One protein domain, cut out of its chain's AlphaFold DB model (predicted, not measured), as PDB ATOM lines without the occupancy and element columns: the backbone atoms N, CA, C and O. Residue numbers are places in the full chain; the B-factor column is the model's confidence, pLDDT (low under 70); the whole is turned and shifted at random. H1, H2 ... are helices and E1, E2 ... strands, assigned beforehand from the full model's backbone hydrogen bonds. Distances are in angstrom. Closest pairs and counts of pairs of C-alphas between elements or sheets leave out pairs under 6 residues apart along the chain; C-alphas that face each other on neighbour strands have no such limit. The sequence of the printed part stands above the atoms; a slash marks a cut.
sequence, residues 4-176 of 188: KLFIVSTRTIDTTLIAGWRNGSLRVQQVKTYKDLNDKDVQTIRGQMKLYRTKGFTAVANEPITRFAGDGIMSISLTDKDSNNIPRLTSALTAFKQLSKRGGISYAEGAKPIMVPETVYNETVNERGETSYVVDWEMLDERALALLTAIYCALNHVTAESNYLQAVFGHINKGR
ATOM      1  N   LYS A   4       4.643  -6.471 -24.765       93.75
ATOM      2  CA  LYS A   4       5.785  -5.646 -24.334       93.75
ATOM      3  C   LYS A   4       5.913  -5.736 -22.822       93.75
ATOM      4  O   LYS A   4       4.909  -5.614 -22.131       93.75
ATOM      5  N   LEU A   5       7.120  -5.957 -22.320       94.06
ATOM      6  CA  LEU A   5       7.365  -6.296 -20.923       94.06
ATOM      7  C   LEU A   5       8.355  -5.311 -20.311       94.06
ATOM      8  O   LEU A   5       9.415  -5.055 -20.885       94.06
ATOM      9  N   PHE A   6       7.992  -4.772 -19.152       94.56
ATOM     10  CA  PHE A   6       8.896  -4.044 -18.270       94.56
ATOM     11  C   PHE A   6       8.916  -4.772 -16.929       94.56
ATOM     12  O   PHE A   6       7.936  -4.747 -16.187       94.56
ATOM     13  N   ILE A   7      10.017  -5.451 -16.642       94.44
ATOM     14  CA  ILE A   7      10.195  -6.256 -15.441       94.44
ATOM     15  C   ILE A   7      11.089  -5.500 -14.470       94.44
ATOM     16  O   ILE A   7      12.112  -4.947 -14.869       94.44
ATOM     17  N   VAL A   8      10.720  -5.523 -13.198       93.19
ATOM     18  CA  VAL A   8      11.605  -5.221 -12.076       93.19
ATOM     19  C   VAL A   8      11.706  -6.489 -11.248       93.19
ATOM     20  O   VAL A   8      10.677  -7.035 -10.876       93.19
ATOM     21  N   SER A   9      12.910  -6.980 -10.989       90.56
ATOM     22  CA  SER A   9      13.154  -8.094 -10.076       90.56
ATOM     23  C   SER A   9      13.955  -7.582  -8.892       90.56
ATOM     24  O   SER A   9      14.998  -6.959  -9.098       90.56
ATOM     25  N   THR A  10      13.476  -7.845  -7.682       85.44
ATOM     26  CA  THR A  10      14.131  -7.438  -6.438       85.44
ATOM     27  C   THR A  10      14.466  -8.685  -5.631       85.44
ATOM     28  O   THR A  10      13.607  -9.537  -5.398       85.44
ATOM     29  N   ARG A  11      15.739  -8.853  -5.261       80.75
ATOM     30  CA  ARG A  11      16.146  -9.909  -4.327       80.75
ATOM     31  C   ARG A  11      17.380  -9.506  -3.528       80.75
ATOM     32  O   ARG A  11      17.208  -8.898  -2.478       80.75
ATOM     33  N   THR A  12      18.584  -9.824  -4.007       78.31
ATOM     34  CA  THR A  12      19.838  -9.402  -3.366       78.31
ATOM     35  C   THR A  12      20.310  -8.087  -3.975       78.31
ATOM     36  O   THR A  12      20.678  -7.171  -3.249       78.31
ATOM     37  N   ILE A  13      20.211  -7.959  -5.299       84.25
ATOM     38  CA  ILE A  13      20.296  -6.684  -6.022       84.25
ATOM     39  C   ILE A  13      19.014  -6.425  -6.819       84.25
ATOM     40  O   ILE A  13      18.239  -7.335  -7.110       84.25
ATOM     41  N   ASP A  14      18.777  -5.176  -7.201       89.38
ATOM     42  CA  ASP A  14      17.593  -4.827  -7.984       89.38
ATOM     43  C   ASP A  14      17.941  -4.822  -9.475       89.38
ATOM     44  O   ASP A  14      18.973  -4.293  -9.888       89.38
ATOM     45  N   THR A  15      17.099  -5.426 -10.313       93.06
ATOM     46  CA  THR A  15      17.320  -5.506 -11.765       93.06
ATOM     47  C   THR A  15      16.071  -5.116 -12.530       93.06
ATOM     48  O   THR A  15      14.997  -5.665 -12.300       93.06
ATOM     49  N   THR A  16      16.208  -4.206 -13.494       94.94
ATOM     50  CA  THR A  16      15.163  -3.931 -14.482       94.94
ATOM     51  C   THR A  16      15.482  -4.599 -15.813       94.94
ATOM     52  O   THR A  16      16.640  -4.669 -16.233       94.94
ATOM     53  N   LEU A  17      14.449  -5.098 -16.490       96.56
ATOM     54  CA  LEU A  17      14.555  -5.733 -17.798       96.56
ATOM     55  C   LEU A  17      13.412  -5.279 -18.703       96.56
ATOM     56  O   LEU A  17      12.238  -5.358 -18.346       96.56
ATOM     57  N   ILE A  18      13.762  -4.833 -19.905       96.50
ATOM     58  CA  ILE A  18      12.811  -4.459 -20.950       96.50
ATOM     59  C   ILE A  18      12.892  -5.497 -22.057       96.50
ATOM     60  O   ILE A  18      13.968  -5.737 -22.609       96.50
ATOM     61  N   ALA A  19      11.756  -6.093 -22.408       96.44
ATOM     62  CA  ALA A  19      11.695  -7.117 -23.439       96.44
ATOM     63  C   ALA A  19      10.432  -7.032 -24.301       96.44
ATOM     64  O   ALA A  19       9.413  -6.448 -23.931       96.44
ATOM     65  N   GLY A  20      10.518  -7.638 -25.480       95.19
ATOM     66  CA  GLY A  20       9.400  -7.844 -26.385       95.19
ATOM     67  C   GLY A  20       9.196  -9.313 -26.692       95.19
ATOM     68  O   GLY A  20      10.157 -10.013 -26.993       95.19
ATOM     69  N   TRP A  21       7.945  -9.757 -26.669       94.38
ATOM     70  CA  TRP A  21       7.551 -11.078 -27.143       94.38
ATOM     71  C   TRP A  21       6.883 -10.967 -28.512       94.38
ATOM     72  O   TRP A  21       5.998 -10.125 -28.718       94.38
ATOM     73  N   ARG A  22       7.308 -11.794 -29.466       92.75
ATOM     74  CA  ARG A  22       6.699 -11.878 -30.799       92.75
ATOM     75  C   ARG A  22       6.980 -13.241 -31.414       92.75
ATOM     76  O   ARG A  22       8.130 -13.669 -31.412       92.75
ATOM     77  N   ASN A  23       5.959 -13.876 -31.992       89.69
ATOM     78  CA  ASN A  23       6.108 -15.112 -32.774       89.69
ATOM     79  C   ASN A  23       6.897 -16.204 -32.020       89.69
ATOM     80  O   ASN A  23       7.846 -16.783 -32.546       89.69
ATOM     81  N   GLY A  24       6.565 -16.429 -30.747       89.62
ATOM     82  CA  GLY A  24       7.228 -17.455 -29.934       89.62
ATOM     83  C   GLY A  24       8.663 -17.127 -29.506       89.62
ATOM     84  O   GLY A  24       9.343 -18.011 -28.986       89.62
ATOM     85  N   SER A  25       9.130 -15.896 -29.724       94.00
ATOM     86  CA  SER A  25      10.486 -15.464 -29.382       94.00
ATOM     87  C   SER A  25      10.478 -14.258 -28.445       94.00
ATOM     88  O   SER A  25       9.659 -13.345 -28.585       94.00
ATOM     89  N   LEU A  26      11.425 -14.246 -27.508       95.88
ATOM     90  CA  LEU A  26      11.682 -13.149 -26.585       95.88
ATOM     91  C   LEU A  26      12.911 -12.361 -27.050       95.88
ATOM     92  O   LEU A  26      13.994 -12.915 -27.235       95.88
ATOM     93  N   ARG A  27      12.759 -11.047 -27.204       96.38
ATOM     94  CA  ARG A  27      13.864 -10.120 -27.455       96.38
ATOM     95  C   ARG A  27      14.086  -9.235 -26.241       96.38
ATOM     96  O   ARG A  27      13.251  -8.381 -25.945       96.38
ATOM     97  N   VAL A  28      15.217  -9.415 -25.573       96.88
ATOM     98  CA  VAL A  28      15.680  -8.560 -24.478       96.88
ATOM     99  C   VAL A  28      16.291  -7.297 -25.077       96.88
ATOM    100  O   VAL A  28      17.267  -7.361 -25.818       96.88
ATOM    101  N   GLN A  29      15.697  -6.144 -24.780       95.38
ATOM    102  CA  GLN A  29      16.141  -4.844 -25.290       95.38
ATOM    103  C   GLN A  29      17.116  -4.162 -24.335       95.38
ATOM    104  O   GLN A  29      18.093  -3.561 -24.768       95.38
ATOM    105  N   GLN A  30      16.851  -4.249 -23.034       95.12
ATOM    106  CA  GLN A  30      17.661  -3.593 -22.019       95.12
ATOM    107  C   GLN A  30      17.634  -4.394 -20.725       95.12
ATOM    108  O   GLN A  30      16.596  -4.939 -20.353       95.12
ATOM    109  N   VAL A  31      18.770  -4.416 -20.033       94.69
ATOM    110  CA  VAL A  31      18.902  -4.918 -18.666       94.69
ATOM    111  C   VAL A  31      19.726  -3.908 -17.885       94.69
ATOM    112  O   VAL A  31      20.780  -3.485 -18.365       94.69
ATOM    113  N   LYS A  32      19.267  -3.521 -16.698       93.50
ATOM    114  CA  LYS A  32      20.014  -2.641 -15.799       93.50
ATOM    115  C   LYS A  32      19.964  -3.191 -14.380       93.50
ATOM    116  O   LYS A  32      18.886  -3.402 -13.841       93.50
ATOM    117  N   THR A  33      21.134  -3.403 -13.796       92.75
ATOM    118  CA  THR A  33      21.320  -3.873 -12.418       92.75
ATOM    119  C   THR A  33      21.695  -2.706 -11.512       92.75
ATOM    120  O   THR A  33      22.459  -1.828 -11.921       92.75
ATOM    121  N   TYR A  34      21.212  -2.722 -10.278       90.81
ATOM    122  CA  TYR A  34      21.413  -1.683  -9.278       90.81
ATOM    123  C   TYR A  34      21.980  -2.341  -8.021       90.81
ATOM    124  O   TYR A  34      21.310  -3.172  -7.412       90.81
ATOM    125  N   LYS A  35      23.224  -2.003  -7.665       83.56
ATOM    126  CA  LYS A  35      23.896  -2.572  -6.484       83.56
ATOM    127  C   LYS A  35      23.329  -2.011  -5.180       83.56
ATOM    128  O   LYS A  35      23.046  -2.786  -4.283       83.56
ATOM    129  N   ASP A  36      23.084  -0.700  -5.140       83.31
ATOM    130  CA  ASP A  36      22.545   0.008  -3.976       83.31
ATOM    131  C   ASP A  36      21.384   0.902  -4.424       83.31
ATOM    132  O   ASP A  36      21.578   2.033  -4.878       83.31
ATOM    133  N   LEU A  37      20.163   0.369  -4.372       85.12
ATOM    134  CA  LEU A  37      18.979   1.100  -4.807       85.12
ATOM    135  C   LEU A  37      18.520   2.070  -3.708       85.12
ATOM    136  O   LEU A  37      18.017   1.649  -2.669       85.12
ATOM    137  N   ASN A  38      18.668   3.375  -3.938       88.25
ATOM    138  CA  ASN A  38      18.145   4.405  -3.034       88.25
ATOM    139  C   ASN A  38      16.702   4.812  -3.401       88.25
ATOM    140  O   ASN A  38      16.183   4.466  -4.466       88.25
ATOM    141  N   ASP A  39      16.062   5.619  -2.553       88.00
ATOM    142  CA  ASP A  39      14.681   6.077  -2.764       88.00
ATOM    143  C   ASP A  39      14.480   6.834  -4.085       88.00
ATOM    144  O   ASP A  39      13.436   6.703  -4.729       88.00
ATOM    145  N   LYS A  40      15.477   7.600  -4.544       89.69
ATOM    146  CA  LYS A  40      15.406   8.316  -5.825       89.69
ATOM    147  C   LYS A  40      15.397   7.338  -7.002       89.69
ATOM    148  O   LYS A  40      14.638   7.541  -7.955       89.69
ATOM    149  N   ASP A  41      16.191   6.274  -6.938       90.44
ATOM    150  CA  ASP A  41      16.177   5.204  -7.935       90.44
ATOM    151  C   ASP A  41      14.843   4.451  -7.920       90.44
ATOM    152  O   ASP A  41      14.266   4.218  -8.985       90.44
ATOM    153  N   VAL A  42      14.285   4.170  -6.736       89.44
ATOM    154  CA  VAL A  42      12.942   3.578  -6.594       89.44
ATOM    155  C   VAL A  42      11.884   4.450  -7.272       89.44
ATOM    156  O   VAL A  42      11.102   3.946  -8.082       89.44
ATOM    157  N   GLN A  43      11.860   5.759  -7.001       90.00
ATOM    158  CA  GLN A  43      10.901   6.669  -7.642       90.00
ATOM    159  C   GLN A  43      11.120   6.764  -9.154       90.00
ATOM    160  O   GLN A  43      10.153   6.805  -9.916       90.00
ATOM    161  N   THR A  44      12.376   6.732  -9.604       92.25
ATOM    162  CA  THR A  44      12.714   6.724 -11.032       92.25
ATOM    163  C   THR A  44      12.172   5.471 -11.713       92.25
ATOM    164  O   THR A  44      11.505   5.574 -12.743       92.25
ATOM    165  N   ILE A  45      12.393   4.291 -11.129       93.00
ATOM    166  CA  ILE A  45      11.883   3.021 -11.655       93.00
ATOM    167  C   ILE A  45      10.353   3.023 -11.646       93.00
ATOM    168  O   ILE A  45       9.747   2.687 -12.660       93.00
ATOM    169  N   ARG A  46       9.698   3.481 -10.570       90.38
ATOM    170  CA  ARG A  46       8.230   3.626 -10.529       90.38
ATOM    171  C   ARG A  46       7.715   4.548 -11.639       90.38
ATOM    172  O   ARG A  46       6.741   4.212 -12.314       90.38
ATOM    173  N   GLY A  47       8.379   5.681 -11.866       91.31
ATOM    174  CA  GLY A  47       8.069   6.598 -12.964       91.31
ATOM    175  C   GLY A  47       8.222   5.936 -14.335       91.31
ATOM    176  O   GLY A  47       7.335   6.054 -15.180       91.31
ATOM    177  N   GLN A  48       9.296   5.167 -14.536       93.50
ATOM    178  CA  GLN A  48       9.504   4.378 -15.751       93.50
ATOM    179  C   GLN A  48       8.407   3.329 -15.934       93.50
ATOM    180  O   GLN A  48       7.826   3.262 -17.012       93.50
ATOM    181  N   MET A  49       8.059   2.561 -14.900       91.81
ATOM    182  CA  MET A  49       6.982   1.570 -14.965       91.81
ATOM    183  C   MET A  49       5.656   2.211 -15.384       91.81
ATOM    184  O   MET A  49       4.992   1.707 -16.291       91.81
ATOM    185  N   LYS A  50       5.295   3.359 -14.792       90.81
ATOM    186  CA  LYS A  50       4.099   4.126 -15.179       90.81
ATOM    187  C   LYS A  50       4.174   4.582 -16.641       90.81
ATOM    188  O   LYS A  50       3.230   4.353 -17.395       90.81
ATOM    189  N   LEU A  51       5.304   5.142 -17.071       91.56
ATOM    190  CA  LEU A  51       5.520   5.586 -18.452       91.56
ATOM    191  C   LEU A  51       5.467   4.433 -19.468       91.56
ATOM    192  O   LEU A  51       4.911   4.576 -20.551       91.56
ATOM    193  N   TYR A  52       6.053   3.279 -19.162       92.19
ATOM    194  CA  TYR A  52       6.028   2.130 -20.064       92.19
ATOM    195  C   TYR A  52       4.620   1.539 -20.174       92.19
ATOM    196  O   TYR A  52       4.210   1.140 -21.266       92.19
ATOM    197  N   ARG A  53       3.829   1.572 -19.096       90.56
ATOM    198  CA  ARG A  53       2.413   1.190 -19.150       90.56
ATOM    199  C   ARG A  53       1.603   2.068 -20.096       90.56
ATOM    200  O   ARG A  53       0.849   1.520 -20.895       90.56
ATOM    201  N   THR A  54       1.799   3.390 -20.097       88.75
ATOM    202  CA  THR A  54       1.110   4.265 -21.070       88.75
ATOM    203  C   THR A  54       1.519   3.975 -22.521       88.75
ATOM    204  O   THR A  54       0.767   4.273 -23.443       88.75
ATOM    205  N   LYS A  55       2.665   3.313 -22.737       89.88
ATOM    206  CA  LYS A  55       3.146   2.822 -24.044       89.88
ATOM    207  C   LYS A  55       2.704   1.384 -24.377       89.88
ATOM    208  O   LYS A  55       3.205   0.791 -25.344       89.88
ATOM    209  N   GLY A  56       1.802   0.813 -23.577       88.94
ATOM    210  CA  GLY A  56       1.242  -0.528 -23.763       88.94
ATOM    211  C   GLY A  56       2.135  -1.668 -23.267       88.94
ATOM    212  O   GLY A  56       2.020  -2.784 -23.766       88.94
ATOM    213  N   PHE A  57       3.057  -1.405 -22.336       92.19
ATOM    214  CA  PHE A  57       3.828  -2.464 -21.685       92.19
ATOM    215  C   PHE A  57       3.068  -3.038 -20.494       92.19
ATOM    216  O   PHE A  57       2.493  -2.306 -19.688       92.19
ATOM    217  N   THR A  58       3.152  -4.353 -20.325       90.88
ATOM    218  CA  THR A  58       2.871  -5.009 -19.055       90.88
ATOM    219  C   THR A  58       4.056  -4.747 -18.127       90.88
ATOM    220  O   THR A  58       5.162  -5.232 -18.375       90.88
ATOM    221  N   ALA A  59       3.834  -3.941 -17.087       91.69
ATOM    222  CA  ALA A  59       4.836  -3.679 -16.060       91.69
ATOM    223  C   ALA A  59       4.622  -4.613 -14.864       91.69
ATOM    224  O   ALA A  59       3.521  -4.661 -14.305       91.69
ATOM    225  N   VAL A  60       5.673  -5.339 -14.493       91.62
ATOM    226  CA  VAL A  60       5.629  -6.413 -13.498       91.62
ATOM    227  C   VAL A  60       6.771  -6.238 -12.504       91.62
ATOM    228  O   VAL A  60       7.905  -5.984 -12.904       91.62
ATOM    229  N   ALA A  61       6.464  -6.392 -11.222       91.31
ATOM    230  CA  ALA A  61       7.423  -6.479 -10.135       91.31
ATOM    231  C   ALA A  61       7.498  -7.933  -9.648       91.31
ATOM    232  O   ALA A  61       6.497  -8.475  -9.186       91.31
ATOM    233  N   ASN A  62       8.666  -8.559  -9.794       89.75
ATOM    234  CA  ASN A  62       9.039  -9.803  -9.136       89.75
ATOM    235  C   ASN A  62       9.747  -9.466  -7.828       89.75
ATOM    236  O   ASN A  62      10.952  -9.215  -7.836       89.75
ATOM    237  N   GLU A  63       8.996  -9.387  -6.735       81.44
ATOM    238  CA  GLU A  63       9.513  -8.885  -5.464       81.44
ATOM    239  C   GLU A  63       9.031  -9.711  -4.263       81.44
ATOM    240  O   GLU A  63       7.839  -9.999  -4.167       81.44
ATOM    241  N   PRO A  64       9.923 -10.075  -3.319       70.56
ATOM    242  CA  PRO A  64       9.533 -10.745  -2.079       70.56
ATOM    243  C   PRO A  64       8.871  -9.779  -1.086       70.56
ATOM    244  O   PRO A  64       8.101 -10.201  -0.229       70.56
ATOM    245  N   ILE A  65       9.178  -8.483  -1.190       72.69
ATOM    246  CA  ILE A  65       8.609  -7.409  -0.373       72.69
ATOM    247  C   ILE A  65       8.044  -6.361  -1.324       72.69
ATOM    248  O   ILE A  65       8.759  -5.874  -2.197       72.69
ATOM    249  N   THR A  66       6.779  -5.993  -1.125       76.12
ATOM    250  CA  THR A  66       6.049  -5.031  -1.959       76.12
ATOM    251  C   THR A  66       6.714  -3.646  -1.945       76.12
ATOM    252  O   THR A  66       6.452  -2.834  -1.055       76.12
ATOM    253  N   ARG A  67       7.571  -3.350  -2.928       82.12
ATOM    254  CA  ARG A  67       8.269  -2.065  -3.107       82.12
ATOM    255  C   ARG A  67       7.814  -1.355  -4.381       82.12
ATOM    256  O   ARG A  67       7.755  -0.124  -4.408       82.12
ATOM    257  N   PHE A  68       7.468  -2.092  -5.427       84.31
ATOM    258  CA  PHE A  68       7.084  -1.552  -6.730       84.31
ATOM    259  C   PHE A  68       5.629  -1.825  -7.093       84.31
ATOM    260  O   PHE A  68       5.033  -1.019  -7.809       84.31
ATOM    261  N   ALA A  69       5.049  -2.918  -6.605       77.50
ATOM    262  CA  ALA A  69       3.656  -3.238  -6.854       77.50
ATOM    263  C   ALA A  69       2.710  -2.203  -6.221       77.50
ATOM    264  O   ALA A  69       2.963  -1.650  -5.151       77.50
ATOM    265  N   GLY A  70       1.614  -1.921  -6.929       74.06
ATOM    266  CA  GLY A  70       0.698  -0.813  -6.640       74.06
ATOM    267  C   GLY A  70       0.359  -0.010  -7.899       74.06
ATOM    268  O   GLY A  70       0.984  -0.178  -8.942       74.06
ATOM    269  N   ASP A  71      -0.672   0.838  -7.846       69.12
ATOM    270  CA  ASP A  71      -1.099   1.703  -8.961       69.12
ATOM    271  C   ASP A  71      -1.290   0.982 -10.315       69.12
ATOM    272  O   ASP A  71      -1.088   1.573 -11.374       69.12
ATOM    273  N   GLY A  72      -1.665  -0.303 -10.321       68.25
ATOM    274  CA  GLY A  72      -1.816  -1.118 -11.535       68.25
ATOM    275  C   GLY A  72      -0.511  -1.707 -12.098       68.25
ATOM    276  O   GLY A  72      -0.515  -2.236 -13.209       68.25
ATOM    277  N   ILE A  73       0.595  -1.615 -11.358       81.31
ATOM    278  CA  ILE A  73       1.771  -2.474 -11.529       81.31
ATOM    279  C   ILE A  73       1.437  -3.845 -10.948       81.31
ATOM    280  O   ILE A  73       0.949  -3.959  -9.822       81.31
ATOM    281  N   MET A  74       1.694  -4.886 -11.731       81.94
ATOM    282  CA  MET A  74       1.437  -6.261 -11.333       81.94
ATOM    283  C   MET A  74       2.541  -6.760 -10.406       81.94
ATOM    284  O   MET A  74       3.714  -6.629 -10.741       81.94
ATOM    285  N   SER A  75       2.160  -7.371  -9.284       86.44
ATOM    286  CA  SER A  75       3.085  -8.171  -8.483       86.44
ATOM    287  C   SER A  75       3.047  -9.615  -8.954       86.44
ATOM    288  O   SER A  75       1.970 -10.166  -9.195       86.44
ATOM    289  N   ILE A  76       4.215 -10.221  -9.075       84.56
ATOM    290  CA  ILE A  76       4.373 -11.657  -9.212       84.56
ATOM    291  C   ILE A  76       5.477 -12.100  -8.262       84.56
ATOM    292  O   ILE A  76       6.411 -11.351  -8.014       84.56
ATOM    293  N   SER A  77       5.416 -13.329  -7.776       86.31
ATOM    294  CA  SER A  77       6.616 -13.993  -7.291       86.31
ATOM    295  C   SER A  77       6.823 -15.293  -8.048       86.31
ATOM    296  O   SER A  77       5.881 -16.068  -8.234       86.31
ATOM    297  N   LEU A  78       8.057 -15.536  -8.497       87.00
ATOM    298  CA  LEU A  78       8.461 -16.840  -9.032       87.00
ATOM    299  C   LEU A  78       8.544 -17.917  -7.937       87.00
ATOM    300  O   LEU A  78       8.536 -19.104  -8.267       87.00
ATOM    301  N   THR A  79       8.599 -17.519  -6.660       80.25
ATOM    302  CA  THR A  79       8.527 -18.440  -5.514       80.25
ATOM    303  C   THR A  79       7.112 -18.961  -5.287       80.25
ATOM    304  O   THR A  79       6.945 -20.029  -4.704       80.25
ATOM    305  N   ASP A  80       6.094 -18.210  -5.718       83.38
ATOM    306  CA  ASP A  80       4.704 -18.624  -5.564       83.38
ATOM    307  C   ASP A  80       4.432 -19.883  -6.374       83.38
ATOM    308  O   ASP A  80       4.986 -20.092  -7.459       83.38
ATOM    309  N   LYS A  81       3.502 -20.685  -5.873       81.31
ATOM    310  CA  LYS A  81       2.983 -21.841  -6.589       81.31
ATOM    311  C   LYS A  81       1.810 -21.447  -7.488       81.31
ATOM    312  O   LYS A  81       1.107 -20.467  -7.236       81.31
ATOM    313  N   ASP A  82       1.632 -22.186  -8.572       75.75
ATOM    314  CA  ASP A  82       0.463 -22.098  -9.440       75.75
ATOM    315  C   ASP A  82      -0.731 -22.895  -8.870       75.75
ATOM    316  O   ASP A  82      -0.684 -23.412  -7.751       75.75
ATOM    317  N   SER A  83      -1.821 -22.988  -9.637       74.62
ATOM    318  CA  SER A  83      -3.033 -23.721  -9.242       74.62
ATOM    319  C   SER A  83      -2.818 -25.223  -9.039       74.62
ATOM    320  O   SER A  83      -3.654 -25.868  -8.415       74.62
ATOM    321  N   ASN A  84      -1.714 -25.775  -9.545       73.31
ATOM    322  CA  ASN A  84      -1.344 -27.181  -9.418       73.31
ATOM    323  C   ASN A  84      -0.300 -27.399  -8.310       73.31
ATOM    324  O   ASN A  84       0.291 -28.474  -8.225       73.31
ATOM    325  N   ASN A  85      -0.067 -26.397  -7.451       73.06
ATOM    326  CA  ASN A  85       0.925 -26.432  -6.374       73.06
ATOM    327  C   ASN A  85       2.379 -26.560  -6.884       73.06
ATOM    328  O   ASN A  85       3.265 -26.998  -6.143       73.06
ATOM    329  N   ILE A  86       2.637 -26.139  -8.127       77.38
ATOM    330  CA  ILE A  86       3.958 -26.154  -8.759       77.38
ATOM    331  C   ILE A  86       4.556 -24.738  -8.690       77.38
ATOM    332  O   ILE A  86       3.873 -23.782  -9.057       77.38
ATOM    333  N   PRO A  87       5.810 -24.537  -8.233       82.50
ATOM    334  CA  PRO A  87       6.424 -23.211  -8.231       82.50
ATOM    335  C   PRO A  87       6.440 -22.609  -9.639       82.50
ATOM    336  O   PRO A  87       6.899 -23.250 -10.583       82.50
ATOM    337  N   ARG A  88       6.003 -21.355  -9.787       86.75
ATOM    338  CA  ARG A  88       5.957 -20.646 -11.082       86.75
ATOM    339  C   ARG A  88       7.318 -20.593 -11.777       86.75
ATOM    340  O   ARG A  88       7.383 -20.567 -13.008       86.75
ATOM    341  N   LEU A  89       8.403 -20.614 -10.997       88.38
ATOM    342  CA  LEU A  89       9.768 -20.737 -11.500       88.38
ATOM    343  C   LEU A  89       9.959 -21.960 -12.410       88.38
ATOM    344  O   LEU A  89      10.639 -21.849 -13.425       88.38
ATOM    345  N   THR A  90       9.359 -23.107 -12.089       85.69
ATOM    346  CA  THR A  90       9.521 -24.347 -12.872       85.69
ATOM    347  C   THR A  90       8.994 -24.180 -14.297       85.69
ATOM    348  O   THR A  90       9.686 -24.501 -15.264       85.69
ATOM    349  N   SER A  91       7.817 -23.568 -14.446       86.25
ATOM    350  CA  SER A  91       7.215 -23.231 -15.734       86.25
ATOM    351  C   SER A  91       8.093 -22.252 -16.515       86.25
ATOM    352  O   SER A  91       8.297 -22.423 -17.718       86.25
ATOM    353  N   ALA A  92       8.676 -21.260 -15.832       91.81
ATOM    354  CA  ALA A  92       9.614 -20.318 -16.441       91.81
ATOM    355  C   ALA A  92      10.910 -21.001 -16.919       91.81
ATOM    356  O   ALA A  92      11.374 -20.722 -18.024       91.81
ATOM    357  N   LEU A  93      11.473 -21.914 -16.122       91.44
ATOM    358  CA  LEU A  93      12.691 -22.665 -16.439       91.44
ATOM    359  C   LEU A  93      12.473 -23.641 -17.597       91.44
ATOM    360  O   LEU A  93      13.283 -23.688 -18.524       91.44
ATOM    361  N   THR A  94      11.366 -24.383 -17.587       88.62
ATOM    362  CA  THR A  94      10.989 -25.287 -18.683       88.62
ATOM    363  C   THR A  94      10.853 -24.516 -19.993       88.62
ATOM    364  O   THR A  94      11.432 -24.896 -21.014       88.62
ATOM    365  N   ALA A  95      10.161 -23.376 -19.954       91.06
ATOM    366  CA  ALA A  95      10.040 -22.484 -21.094       91.06
ATOM    367  C   ALA A  95      11.386 -21.911 -21.554       91.06
ATOM    368  O   ALA A  95      11.653 -21.872 -22.756       91.06
ATOM    369  N   PHE A  96      12.242 -21.489 -20.622       93.69
ATOM    370  CA  PHE A  96      13.590 -21.015 -20.929       93.69
ATOM    371  C   PHE A  96      14.393 -22.086 -21.670       93.69
ATOM    372  O   PHE A  96      14.922 -21.798 -22.739       93.69
ATOM    373  N   LYS A  97      14.425 -23.332 -21.177       91.44
ATOM    374  CA  LYS A  97      15.145 -24.443 -21.825       91.44
ATOM    375  C   LYS A  97      14.660 -24.664 -23.263       91.44
ATOM    376  O   LYS A  97      15.470 -24.772 -24.185       91.44
ATOM    377  N   GLN A  98      13.344 -24.664 -23.478       91.56
ATOM    378  CA  GLN A  98      12.753 -24.811 -24.813       91.56
ATOM    379  C   GLN A  98      13.098 -23.640 -25.743       91.56
ATOM    380  O   GLN A  98      13.430 -23.857 -26.910       91.56
ATOM    381  N   LEU A  99      13.027 -22.405 -25.237       94.06
ATOM    382  CA  LEU A  99      13.368 -21.195 -25.983       94.06
ATOM    383  C   LEU A  99      14.852 -21.167 -26.354       94.06
ATOM    384  O   LEU A  99      15.177 -20.928 -27.514       94.06
ATOM    385  N   SER A 100      15.737 -21.458 -25.407       93.00
ATOM    386  CA  SER A 100      17.184 -21.500 -25.621       93.00
ATOM    387  C   SER A 100      17.561 -22.545 -26.671       93.00
ATOM    388  O   SER A 100      18.273 -22.222 -27.618       93.00
ATOM    389  N   LYS A 101      16.990 -23.758 -26.594       92.12
ATOM    390  CA  LYS A 101      17.238 -24.833 -27.573       92.12
ATOM    391  C   LYS A 101      16.864 -24.447 -29.010       92.12
ATOM    392  O   LYS A 101      17.507 -24.906 -29.948       92.12
ATOM    393  N   ARG A 102      15.832 -23.618 -29.195       93.69
ATOM    394  CA  ARG A 102      15.353 -23.182 -30.520       93.69
ATOM    395  C   ARG A 102      15.868 -21.809 -30.965       93.69
ATOM    396  O   ARG A 102      15.378 -21.289 -31.961       93.69
ATOM    397  N   GLY A 103      16.778 -21.183 -30.213       93.44
ATOM    398  CA  GLY A 103      17.239 -19.816 -30.496       93.44
ATOM    399  C   GLY A 103      16.155 -18.740 -30.323       93.44
ATOM    400  O   GLY A 103      16.230 -17.669 -30.916       93.44
ATOM    401  N   GLY A 104      15.125 -19.013 -29.518       95.12
ATOM    402  CA  GLY A 104      13.984 -18.127 -29.280       95.12
ATOM    403  C   GLY A 104      14.252 -16.988 -28.293       95.12
ATOM    404  O   GLY A 104      13.321 -16.253 -27.970       95.12
ATOM    405  N   ILE A 105      15.482 -16.837 -27.793       96.75
ATOM    406  CA  ILE A 105      15.901 -15.715 -26.943       96.75
ATOM    407  C   ILE A 105      16.972 -14.932 -27.688       96.75
ATOM    408  O   ILE A 105      18.000 -15.476 -28.077       96.75
ATOM    409  N   SER A 106      16.726 -13.641 -27.870       96.31
ATOM    410  CA  SER A 106      17.652 -12.721 -28.523       96.31
ATOM    411  C   SER A 106      17.904 -11.502 -27.646       96.31
ATOM    412  O   SER A 106      17.066 -11.130 -26.820       96.31
ATOM    413  N   TYR A 107      19.053 -10.868 -27.840       96.12
ATOM    414  CA  TYR A 107      19.484  -9.695 -27.087       96.12
ATOM    415  C   TYR A 107      19.726  -8.533 -28.055       96.12
ATOM    416  O   TYR A 107      20.036  -8.749 -29.228       96.12
ATOM    417  N   ALA A 108      19.534  -7.300 -27.588       93.62
ATOM    418  CA  ALA A 108      19.932  -6.116 -28.339       93.62
ATOM    419  C   ALA A 108      21.437  -6.139 -28.648       93.62
ATOM    420  O   ALA A 108      22.222  -6.796 -27.963       93.62
ATOM    421  N   GLU A 109      21.833  -5.416 -29.690       88.25
ATOM    422  CA  GLU A 109      23.227  -5.353 -30.121       88.25
ATOM    423  C   GLU A 109      24.136  -4.873 -28.978       88.25
ATOM    424  O   GLU A 109      23.815  -3.922 -28.266       88.25
ATOM    425  N   GLY A 110      25.243  -5.588 -28.753       81.62
ATOM    426  CA  GLY A 110      26.184  -5.314 -27.663       81.62
ATOM    427  C   GLY A 110      25.738  -5.765 -26.263       81.62
ATOM    428  O   GLY A 110      26.529  -5.680 -25.322       81.62
ATOM    429  N   ALA A 111      24.516  -6.278 -26.086       85.75
ATOM    430  CA  ALA A 111      24.076  -6.798 -24.795       85.75
ATOM    431  C   ALA A 111      24.635  -8.207 -24.533       85.75
ATOM    432  O   ALA A 111      24.572  -9.097 -25.380       85.75
ATOM    433  N   LYS A 112      25.150  -8.429 -23.316       87.38
ATOM    434  CA  LYS A 112      25.630  -9.750 -22.888       87.38
ATOM    435  C   LYS A 112      24.447 -10.701 -22.662       87.38
ATOM    436  O   LYS A 112      23.542 -10.317 -21.907       87.38
ATOM    437  N   PRO A 113      24.488 -11.935 -23.200       91.06
ATOM    438  CA  PRO A 113      23.520 -12.968 -22.865       91.06
ATOM    439  C   PRO A 113      23.376 -13.148 -21.351       91.06
ATOM    440  O   PRO A 113      24.311 -12.912 -20.579       91.06
ATOM    441  N   ILE A 114      22.174 -13.518 -20.929       94.12
ATOM    442  CA  ILE A 114      21.871 -13.840 -19.534       94.12
ATOM    443  C   ILE A 114      21.920 -15.356 -19.423       94.12
ATOM    444  O   ILE A 114      21.211 -16.048 -20.152       94.12
ATOM    445  N   MET A 115      22.754 -15.852 -18.517       91.06
ATOM    446  CA  MET A 115      22.891 -17.278 -18.262       91.06
ATOM    447  C   MET A 115      21.888 -17.696 -17.189       91.06
ATOM    448  O   MET A 115      21.723 -16.998 -16.195       91.06
ATOM    449  N   VAL A 116      21.232 -18.836 -17.388       91.75
ATOM    450  CA  VAL A 116      20.384 -19.476 -16.376       91.75
ATOM    451  C   VAL A 116      20.908 -20.900 -16.206       91.75
ATOM    452  O   VAL A 116      20.879 -21.646 -17.191       91.75
ATOM    453  N   PRO A 117      21.426 -21.288 -15.028       86.25
ATOM    454  CA  PRO A 117      21.984 -22.625 -14.857       86.25
ATOM    455  C   PRO A 117      20.903 -23.708 -14.966       86.25
ATOM    456  O   PRO A 117      19.773 -23.545 -14.505       86.25
ATOM    457  N   GLU A 118      21.239 -24.835 -15.594       73.38
ATOM    458  CA  GLU A 118      20.267 -25.903 -15.867       73.38
ATOM    459  C   GLU A 118      19.881 -26.719 -14.626       73.38
ATOM    460  O   GLU A 118      18.810 -27.336 -14.622       73.38
ATOM    461  N   THR A 119      20.741 -26.687 -13.602       80.12
ATOM    462  CA  THR A 119      20.685 -27.449 -12.342       80.12
ATOM    463  C   THR A 119      20.045 -26.681 -11.186       80.12
ATOM    464  O   THR A 119      20.077 -27.145 -10.054       80.12
ATOM    465  N   VAL A 120      19.444 -25.519 -11.455       81.88
ATOM    466  CA  VAL A 120      18.751 -24.673 -10.459       81.88
ATOM    467  C   VAL A 120      17.597 -25.400  -9.754       81.88
ATOM    468  O   VAL A 120      17.093 -24.933  -8.740       81.88
ATOM    469  N   TYR A 121      17.131 -26.520 -10.298       80.19
ATOM    470  CA  TYR A 121      15.883 -27.152  -9.907       80.19
ATOM    471  C   TYR A 121      15.995 -28.674  -9.906       80.19
ATOM    472  O   TYR A 121      16.460 -29.252 -10.887       80.19
ATOM    473  N   ASN A 122      15.493 -29.292  -8.835       79.19
ATOM    474  CA  ASN A 122      15.318 -30.734  -8.708       79.19
ATOM    475  C   ASN A 122      13.894 -31.078  -8.255       79.19
ATOM    476  O   ASN A 122      13.322 -30.426  -7.376       79.19
ATOM    477  N   GLU A 123      13.355 -32.145  -8.836       81.44
ATOM    478  CA  GLU A 123      12.112 -32.782  -8.406       81.44
ATOM    479  C   GLU A 123      12.451 -33.943  -7.486       81.44
ATOM    480  O   GLU A 123      13.268 -34.798  -7.823       81.44
ATOM    481  N   THR A 124      11.818 -33.987  -6.322       81.12
ATOM    482  CA  THR A 124      11.912 -35.126  -5.415       81.12
ATOM    483  C   THR A 124      10.513 -35.638  -5.133       81.12
ATOM    484  O   THR A 124       9.614 -34.876  -4.789       81.12
ATOM    485  N   VAL A 125      10.315 -36.940  -5.299       83.19
ATOM    486  CA  VAL A 125       9.046 -37.600  -4.993       83.19
ATOM    487  C   VAL A 125       9.208 -38.296  -3.652       83.19
ATOM    488  O   VAL A 125      10.145 -39.073  -3.472       83.19
ATOM    489  N   ASN A 126       8.340 -37.980  -2.693       82.94
ATOM    490  CA  ASN A 126       8.368 -38.638  -1.390       82.94
ATOM    491  C   ASN A 126       7.694 -40.024  -1.444       82.94
ATOM    492  O   ASN A 126       7.063 -40.398  -2.431       82.94
ATOM    493  N   GLU A 127       7.787 -40.787  -0.353       84.69
ATOM    494  CA  GLU A 127       7.211 -42.141  -0.239       84.69
ATOM    495  C   GLU A 127       5.678 -42.185  -0.404       84.69
ATOM    496  O   GLU A 127       5.109 -43.245  -0.649       84.69
ATOM    497  N   ARG A 128       5.000 -41.033  -0.298       83.12
ATOM    498  CA  ARG A 128       3.550 -40.883  -0.499       83.12
ATOM    499  C   ARG A 128       3.181 -40.547  -1.948       83.12
ATOM    500  O   ARG A 128       2.005 -40.355  -2.240       83.12
ATOM    501  N   GLY A 129       4.165 -40.465  -2.846       79.56
ATOM    502  CA  GLY A 129       3.974 -40.073  -4.242       79.56
ATOM    503  C   GLY A 129       3.803 -38.566  -4.451       79.56
ATOM    504  O   GLY A 129       3.484 -38.135  -5.558       79.56
ATOM    505  N   GLU A 130       4.013 -37.743  -3.420       80.12
ATOM    506  CA  GLU A 130       3.912 -36.288  -3.532       80.12
ATOM    507  C   GLU A 130       5.212 -35.731  -4.117       80.12
ATOM    508  O   GLU A 130       6.311 -36.027  -3.640       80.12
ATOM    509  N   THR A 131       5.092 -34.902  -5.154       80.88
ATOM    510  CA  THR A 131       6.236 -34.217  -5.763       80.88
ATOM    511  C   THR A 131       6.551 -32.942  -4.989       80.88
ATOM    512  O   THR A 131       5.704 -32.056  -4.851       80.88
ATOM    513  N   SER A 132       7.781 -32.832  -4.499       77.81
ATOM    514  CA  SER A 132       8.342 -31.604  -3.954       77.81
ATOM    515  C   SER A 132       9.416 -31.040  -4.876       77.81
ATOM    516  O   SER A 132      10.126 -31.760  -5.576       77.81
ATOM    517  N   TYR A 133       9.489 -29.716  -4.897       77.69
ATOM    518  CA  TYR A 133      10.292 -28.957  -5.839       77.69
ATOM    519  C   TYR A 133      11.365 -28.204  -5.061       77.69
ATOM    520  O   TYR A 133      11.046 -27.274  -4.315       77.69
ATOM    521  N   VAL A 134      12.622 -28.612  -5.217       79.94
ATOM    522  CA  VAL A 134      13.765 -27.998  -4.536       79.94
ATOM    523  C   VAL A 134      14.482 -27.090  -5.524       79.94
ATOM    524  O   VAL A 134      14.982 -27.545  -6.551       79.94
ATOM    525  N   VAL A 135      14.502 -25.796  -5.216       80.94
ATOM    526  CA  VAL A 135      15.156 -24.775  -6.036       80.94
ATOM    527  C   VAL A 135      16.408 -24.294  -5.321       80.94
ATOM    528  O   VAL A 135      16.322 -23.793  -4.199       80.94
ATOM    529  N   ASP A 136      17.550 -24.396  -5.995       85.69
ATOM    530  CA  ASP A 136      18.776 -23.727  -5.582       85.69
ATOM    531  C   ASP A 136      18.725 -22.269  -6.043       85.69
ATOM    532  O   ASP A 136      19.083 -21.897  -7.164       85.69
ATOM    533  N   TRP A 137      18.201 -21.428  -5.160       81.81
ATOM    534  CA  TRP A 137      18.043 -20.017  -5.443       81.81
ATOM    535  C   TRP A 137      19.378 -19.267  -5.492       81.81
ATOM    536  O   TRP A 137      19.413 -18.171  -6.045       81.81
ATOM    537  N   GLU A 138      20.457 -19.788  -4.910       84.69
ATOM    538  CA  GLU A 138      21.765 -19.116  -4.913       84.69
ATOM    539  C   GLU A 138      22.420 -19.166  -6.297       84.69
ATOM    540  O   GLU A 138      23.162 -18.260  -6.672       84.69
ATOM    541  N   MET A 139      22.058 -20.165  -7.106       86.31
ATOM    542  CA  MET A 139      22.472 -20.268  -8.507       86.31
ATOM    543  C   MET A 139      21.791 -19.250  -9.439       86.31
ATOM    544  O   MET A 139      22.227 -19.072 -10.578       86.31
ATOM    545  N   LEU A 140      20.713 -18.592  -8.998       88.25
ATOM    546  CA  LEU A 140      19.984 -17.614  -9.803       88.25
ATOM    547  C   LEU A 140      20.378 -16.183  -9.441       88.25
ATOM    548  O   LEU A 140      19.920 -15.642  -8.432       88.25
ATOM    549  N   ASP A 141      21.140 -15.547 -10.333       89.44
ATOM    550  CA  ASP A 141      21.346 -14.100 -10.286       89.44
ATOM    551  C   ASP A 141      20.065 -13.330 -10.675       89.44
ATOM    552  O   ASP A 141      19.084 -13.865 -11.206       89.44
ATOM    553  N   GLU A 142      20.046 -12.031 -10.415       88.56
ATOM    554  CA  GLU A 142      18.850 -11.213 -10.607       88.56
ATOM    555  C   GLU A 142      18.564 -10.883 -12.066       88.56
ATOM    556  O   GLU A 142      17.423 -10.569 -12.419       88.56
ATOM    557  N   ARG A 143      19.562 -11.022 -12.942       93.75
ATOM    558  CA  ARG A 143      19.354 -10.940 -14.389       93.75
ATOM    559  C   ARG A 143      18.609 -12.182 -14.870       93.75
ATOM    560  O   ARG A 143      17.680 -12.047 -15.668       93.75
ATOM    561  N   ALA A 144      18.973 -13.359 -14.367       94.12
ATOM    562  CA  ALA A 144      18.302 -14.626 -14.609       94.12
ATOM    563  C   ALA A 144      16.873 -14.584 -14.065       94.12
ATOM    564  O   ALA A 144      15.945 -14.907 -14.802       94.12
ATOM    565  N   LEU A 145      16.667 -14.089 -12.839       92.50
ATOM    566  CA  LEU A 145      15.321 -13.908 -12.286       92.50
ATOM    567  C   LEU A 145      14.475 -12.964 -13.145       92.50
ATOM    568  O   LEU A 145      13.375 -13.340 -13.542       92.50
ATOM    569  N   ALA A 146      14.993 -11.791 -13.525       94.75
ATOM    570  CA  ALA A 146      14.264 -10.857 -14.383       94.75
ATOM    571  C   ALA A 146      13.923 -11.463 -15.759       94.75
ATOM    572  O   ALA A 146      12.828 -11.238 -16.284       94.75
ATOM    573  N   LEU A 147      14.832 -12.253 -16.343       96.44
ATOM    574  CA  LEU A 147      14.587 -12.968 -17.597       96.44
ATOM    575  C   LEU A 147      13.502 -14.038 -17.433       96.44
ATOM    576  O   LEU A 147      12.586 -14.107 -18.251       96.44
ATOM    577  N   LEU A 148      13.581 -14.854 -16.383       94.88
ATOM    578  CA  LEU A 148      12.607 -15.906 -16.098       94.88
ATOM    579  C   LEU A 148      11.223 -15.316 -15.812       94.88
ATOM    580  O   LEU A 148      10.229 -15.829 -16.323       94.88
ATOM    581  N   THR A 149      11.144 -14.186 -15.103       94.25
ATOM    582  CA  THR A 149       9.894 -13.437 -14.942       94.25
ATOM    583  C   THR A 149       9.361 -12.967 -16.294       94.25
ATOM    584  O   THR A 149       8.180 -13.152 -16.578       94.25
ATOM    585  N   ALA A 150      10.210 -12.412 -17.169       95.00
ATOM    586  CA  ALA A 150       9.783 -11.987 -18.503       95.00
ATOM    587  C   ALA A 150       9.218 -13.154 -19.329       95.00
ATOM    588  O   ALA A 150       8.169 -13.011 -19.954       95.00
ATOM    589  N   ILE A 151       9.881 -14.313 -19.303       94.56
ATOM    590  CA  ILE A 151       9.430 -15.534 -19.988       94.56
ATOM    591  C   ILE A 151       8.094 -16.005 -19.416       94.56
ATOM    592  O   ILE A 151       7.152 -16.245 -20.174       94.56
ATOM    593  N   TYR A 152       7.980 -16.077 -18.089       92.50
ATOM    594  CA  TYR A 152       6.739 -16.458 -17.428       92.50
ATOM    595  C   TYR A 152       5.588 -15.532 -17.837       92.50
ATOM    596  O   TYR A 152       4.519 -16.012 -18.211       92.50
ATOM    597  N   CYS A 153       5.808 -14.213 -17.827       90.94
ATOM    598  CA  CYS A 153       4.802 -13.222 -18.209       90.94
ATOM    599  C   CYS A 153       4.469 -13.233 -19.708       90.94
ATOM    600  O   CYS A 153       3.348 -12.911 -20.111       90.94
ATOM    601  N   ALA A 154       5.435 -13.595 -20.550       91.12
ATOM    602  CA  ALA A 154       5.221 -13.734 -21.981       91.12
ATOM    603  C   ALA A 154       4.288 -14.910 -22.300       91.12
ATOM    604  O   ALA A 154       3.412 -14.780 -23.156       91.12
ATOM    605  N   LEU A 155       4.444 -16.029 -21.594       87.19
ATOM    606  CA  LEU A 155       3.720 -17.269 -21.875       87.19
ATOM    607  C   LEU A 155       2.392 -17.366 -21.149       87.19
ATOM    608  O   LEU A 155       1.386 -17.737 -21.744       87.19
ATOM    609  N   ASN A 156       2.365 -16.967 -19.887       79.88
ATOM    610  CA  ASN A 156       1.122 -16.918 -19.154       79.88
ATOM    611  C   ASN A 156       0.387 -15.648 -19.571       79.88
ATOM    612  O   ASN A 156       0.968 -14.560 -19.671       79.88
ATOM    613  N   HIS A 157      -0.915 -15.755 -19.817       61.59
ATOM    614  CA  HIS A 157      -1.790 -14.605 -19.650       61.59
ATOM    615  C   HIS A 157      -1.775 -14.309 -18.160       61.59
ATOM    616  O   HIS A 157      -2.671 -14.733 -17.442       61.59
ATOM    617  N   VAL A 158      -0.703 -13.684 -17.662       54.44
ATOM    618  CA  VAL A 158      -0.722 -13.178 -16.300       54.44
ATOM    619  C   VAL A 158      -1.869 -12.202 -16.334       54.44
ATOM    620  O   VAL A 158      -1.816 -11.214 -17.070       54.44
ATOM    621  N   THR A 159      -2.959 -12.598 -15.695       48.62
ATOM    622  CA  THR A 159      -4.237 -11.917 -15.695       48.62
ATOM    623  C   THR A 159      -4.010 -10.608 -14.965       48.62
ATOM    624  O   THR A 159      -4.325 -10.434 -13.796       48.62
ATOM    625  N   ALA A 160      -3.453  -9.644 -15.700       45.47
ATOM    626  CA  ALA A 160      -3.445  -8.232 -15.364       45.47
ATOM    627  C   ALA A 160      -4.868  -7.761 -15.054       45.47
ATOM    628  O   ALA A 160      -5.046  -6.782 -14.340       45.47
ATOM    629  N   GLU A 161      -5.867  -8.507 -15.521       46.88
ATOM    630  CA  GLU A 161      -7.266  -8.327 -15.218       46.88
ATOM    631  C   GLU A 161      -7.649  -8.565 -13.760       46.88
ATOM    632  O   GLU A 161      -8.538  -7.862 -13.338       46.88
ATOM    633  N   SER A 162      -7.043  -9.405 -12.912       43.88
ATOM    634  CA  SER A 162      -7.621  -9.544 -11.551       43.88
ATOM    635  C   SER A 162      -7.444  -8.267 -10.716       43.88
ATOM    636  O   SER A 162      -8.399  -7.781 -10.114       43.88
ATOM    637  N   ASN A 163      -6.254  -7.662 -10.751       44.75
ATOM    638  CA  ASN A 163      -5.966  -6.426 -10.020       44.75
ATOM    639  C   ASN A 163      -6.435  -5.177 -10.781       44.75
ATOM    640  O   ASN A 163      -6.848  -4.207 -10.150       44.75
ATOM    641  N   TYR A 164      -6.420  -5.190 -12.122       47.25
ATOM    642  CA  TYR A 164      -7.042  -4.132 -12.925       47.25
ATOM    643  C   TYR A 164      -8.564  -4.151 -12.786       47.25
ATOM    644  O   TYR A 164      -9.137  -3.102 -12.537       47.25
ATOM    645  N   LEU A 165      -9.222  -5.312 -12.856       50.00
ATOM    646  CA  LEU A 165     -10.654  -5.451 -12.590       50.00
ATOM    647  C   LEU A 165     -10.953  -5.078 -11.145       50.00
ATOM    648  O   LEU A 165     -11.879  -4.315 -10.943       50.00
ATOM    649  N   GLN A 166     -10.181  -5.503 -10.139       52.50
ATOM    650  CA  GLN A 166     -10.412  -5.036  -8.764       52.50
ATOM    651  C   GLN A 166     -10.248  -3.517  -8.620       52.50
ATOM    652  O   GLN A 166     -11.052  -2.888  -7.936       52.50
ATOM    653  N   ALA A 167      -9.269  -2.905  -9.289       54.25
ATOM    654  CA  ALA A 167      -9.117  -1.453  -9.300       54.25
ATOM    655  C   ALA A 167     -10.286  -0.767 -10.033       54.25
ATOM    656  O   ALA A 167     -10.887   0.159  -9.497       54.25
ATOM    657  N   VAL A 168     -10.670  -1.250 -11.216       51.50
ATOM    658  CA  VAL A 168     -11.788  -0.740 -12.026       51.50
ATOM    659  C   VAL A 168     -13.126  -0.927 -11.303       51.50
ATOM    660  O   VAL A 168     -13.872   0.037 -11.169       51.50
ATOM    661  N   PHE A 169     -13.413  -2.103 -10.746       54.00
ATOM    662  CA  PHE A 169     -14.590  -2.368  -9.911       54.00
ATOM    663  C   PHE A 169     -14.566  -1.550  -8.618       54.00
ATOM    664  O   PHE A 169     -15.607  -1.050  -8.194       54.00
ATOM    665  N   GLY A 170     -13.394  -1.346  -8.015       56.09
ATOM    666  CA  GLY A 170     -13.213  -0.454  -6.871       56.09
ATOM    667  C   GLY A 170     -13.546   1.004  -7.202       56.09
ATOM    668  O   GLY A 170     -14.176   1.689  -6.395       56.09
ATOM    669  N   HIS A 171     -13.197   1.477  -8.401       56.03
ATOM    670  CA  HIS A 171     -13.558   2.809  -8.895       56.03
ATOM    671  C   HIS A 171     -15.040   2.915  -9.298       56.03
ATOM    672  O   HIS A 171     -15.673   3.923  -8.985       56.03
ATOM    673  N   ILE A 172     -15.628   1.875  -9.900       55.47
ATOM    674  CA  ILE A 172     -17.064   1.817 -10.234       55.47
ATOM    675  C   ILE A 172     -17.924   1.820  -8.958       55.47
ATOM    676  O   ILE A 172     -18.912   2.552  -8.883       55.47
ATOM    677  N   ASN A 173     -17.535   1.075  -7.919       54.34
ATOM    678  CA  ASN A 173     -18.271   1.037  -6.650       54.34
ATOM    679  C   ASN A 173     -18.170   2.346  -5.853       54.34
ATOM    680  O   ASN A 173     -19.135   2.721  -5.192       54.34
ATOM    681  N   LYS A 174     -17.059   3.086  -5.958       53.41
ATOM    682  CA  LYS A 174     -16.928   4.429  -5.360       53.41
ATOM    683  C   LYS A 174     -17.735   5.510  -6.096       53.41
ATOM    684  O   LYS A 174     -17.985   6.564  -5.522       53.41
ATOM    685  N   GLY A 175     -18.168   5.253  -7.335       45.91
ATOM    686  CA  GLY A 175     -19.029   6.145  -8.122       45.91
ATOM    687  C   GLY A 175     -20.527   6.054  -7.798       45.91
ATOM    688  O   GLY A 175     -21.302   6.901  -8.243       45.91
ATOM    689  N   ARG A 176     -20.965   5.068  -7.001       45.09
ATOM    690  CA  ARG A 176     -22.341   5.002  -6.482       45.09
ATOM    691  C   ARG A 176     -22.481   5.923  -5.274       45.09
ATOM    692  O   ARG A 176     -22.396   5.491  -4.132       45.09
TER     693      ARG A 176
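Overview. This is residues 4 to 176 of the 188 residues of an uncharacterized protein of Vibrio splendidus (UniProt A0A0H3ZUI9). A twisted sheet of six strands curls round one helix, H3, which makes the core, while H1 covers the sheet's other face and H2 crosses H3. The hairpin of E7 and E8 makes one end of the longest axis, and at the other end residues 169 to 176, mostly of H4, stick out. The printed part has 173 residues, with four named helices and eight named strands in the order E1 E2 E3 H1 E4 E5 H2 E6 E7 E8 H3 H4. The large sheet is mixed, in the order E5 E4 E1 E2 E3 E6, and the class is mixed, helices and strands. The whole is compact, with a radius of gyration of the C-alphas of 16.9 A and spans of 55 by 46 by 36 A.

Arrangement. Start at E1, residues 4 to 10, which with E2, residues 14 to 22, and E3, residues 25 to 34, forms a meander, each strand the antiparallel neighbour of the one before. Look for N 7 and O 17 at 2.8 A, and N 16 and O 32 at 2.8 A. E3 bends by 55 degrees at residue 29. H1, residues 39 to 54, is on the sheet at a height over the sheet of 9.7 A and runs along the strands, at 16 degrees to E1 on the local plane. E4, residues 58 to 62, is parallel to E1, with N 8 and O 60 2.9 A apart. E3, H1 and E4 form a split strand-helix-strand unit, two strands running the same way with E1 and E2 between them, and its crossover is right-handed. The edge strand E5, residues 74 to 76, is parallel to E4, with N 76 and O 61 at 2.9 A. H2, residues 88 to 101, only grazes the sheet, with its residues 88 to 100. The other edge strand, E6, residues 105 to 107, is parallel to E3, with N 106 and O 26 at 2.9 A. E7, residues 121 to 125, and E8, residues 131 to 135, form an antiparallel hairpin, with N 122 and O 134 at 2.9 A. The sheet curls round H3, residues 142 to 155; the closest C-alphas of E1 and H3 are those of Ser 9 and Ala 146, 5.2 A apart. H3 touches H2 with residues 148 to 152 alone, closest at the C-alphas of Ala 92 and Tyr 152, 4.9 A, about perpendicular at 88 degrees. H4, residues 160 to 174, comes closest to E5 at the C-alphas of Ala 160 and Met 74, 6.6 A. There are three layers, helices on both faces of the sheet: H3 and H4 on one, H1 on the other. In H1, H2, H3 and H4 every O i to N i+4 pair is within hydrogen-bond range.

Along the chain. Find C-alpha 4 at (5.785, -5.646, -24.334), where E1 begins; E2 then runs 26.2 A and E3 26.7 A. H1 starts at C-alpha 39, (14.681, 6.077, -2.764), and runs 22.9 A. H2 is 20.4 A long, H3 19.8 A and H4 21.0 A, ending at C-alpha 174, (-16.928, 4.429, -5.360).

Size, cuts and confidence. The two C-alphas farthest apart are those of Glu 127 and Arg 176, 56.0 A. The printed part has no cut. The links E4 to E5, E5 to H2 and E6 to E7 are long. Look for pLDDT under 70 at residues 71 to 72 and 157 to 176; the mean of the printed part is 83.5.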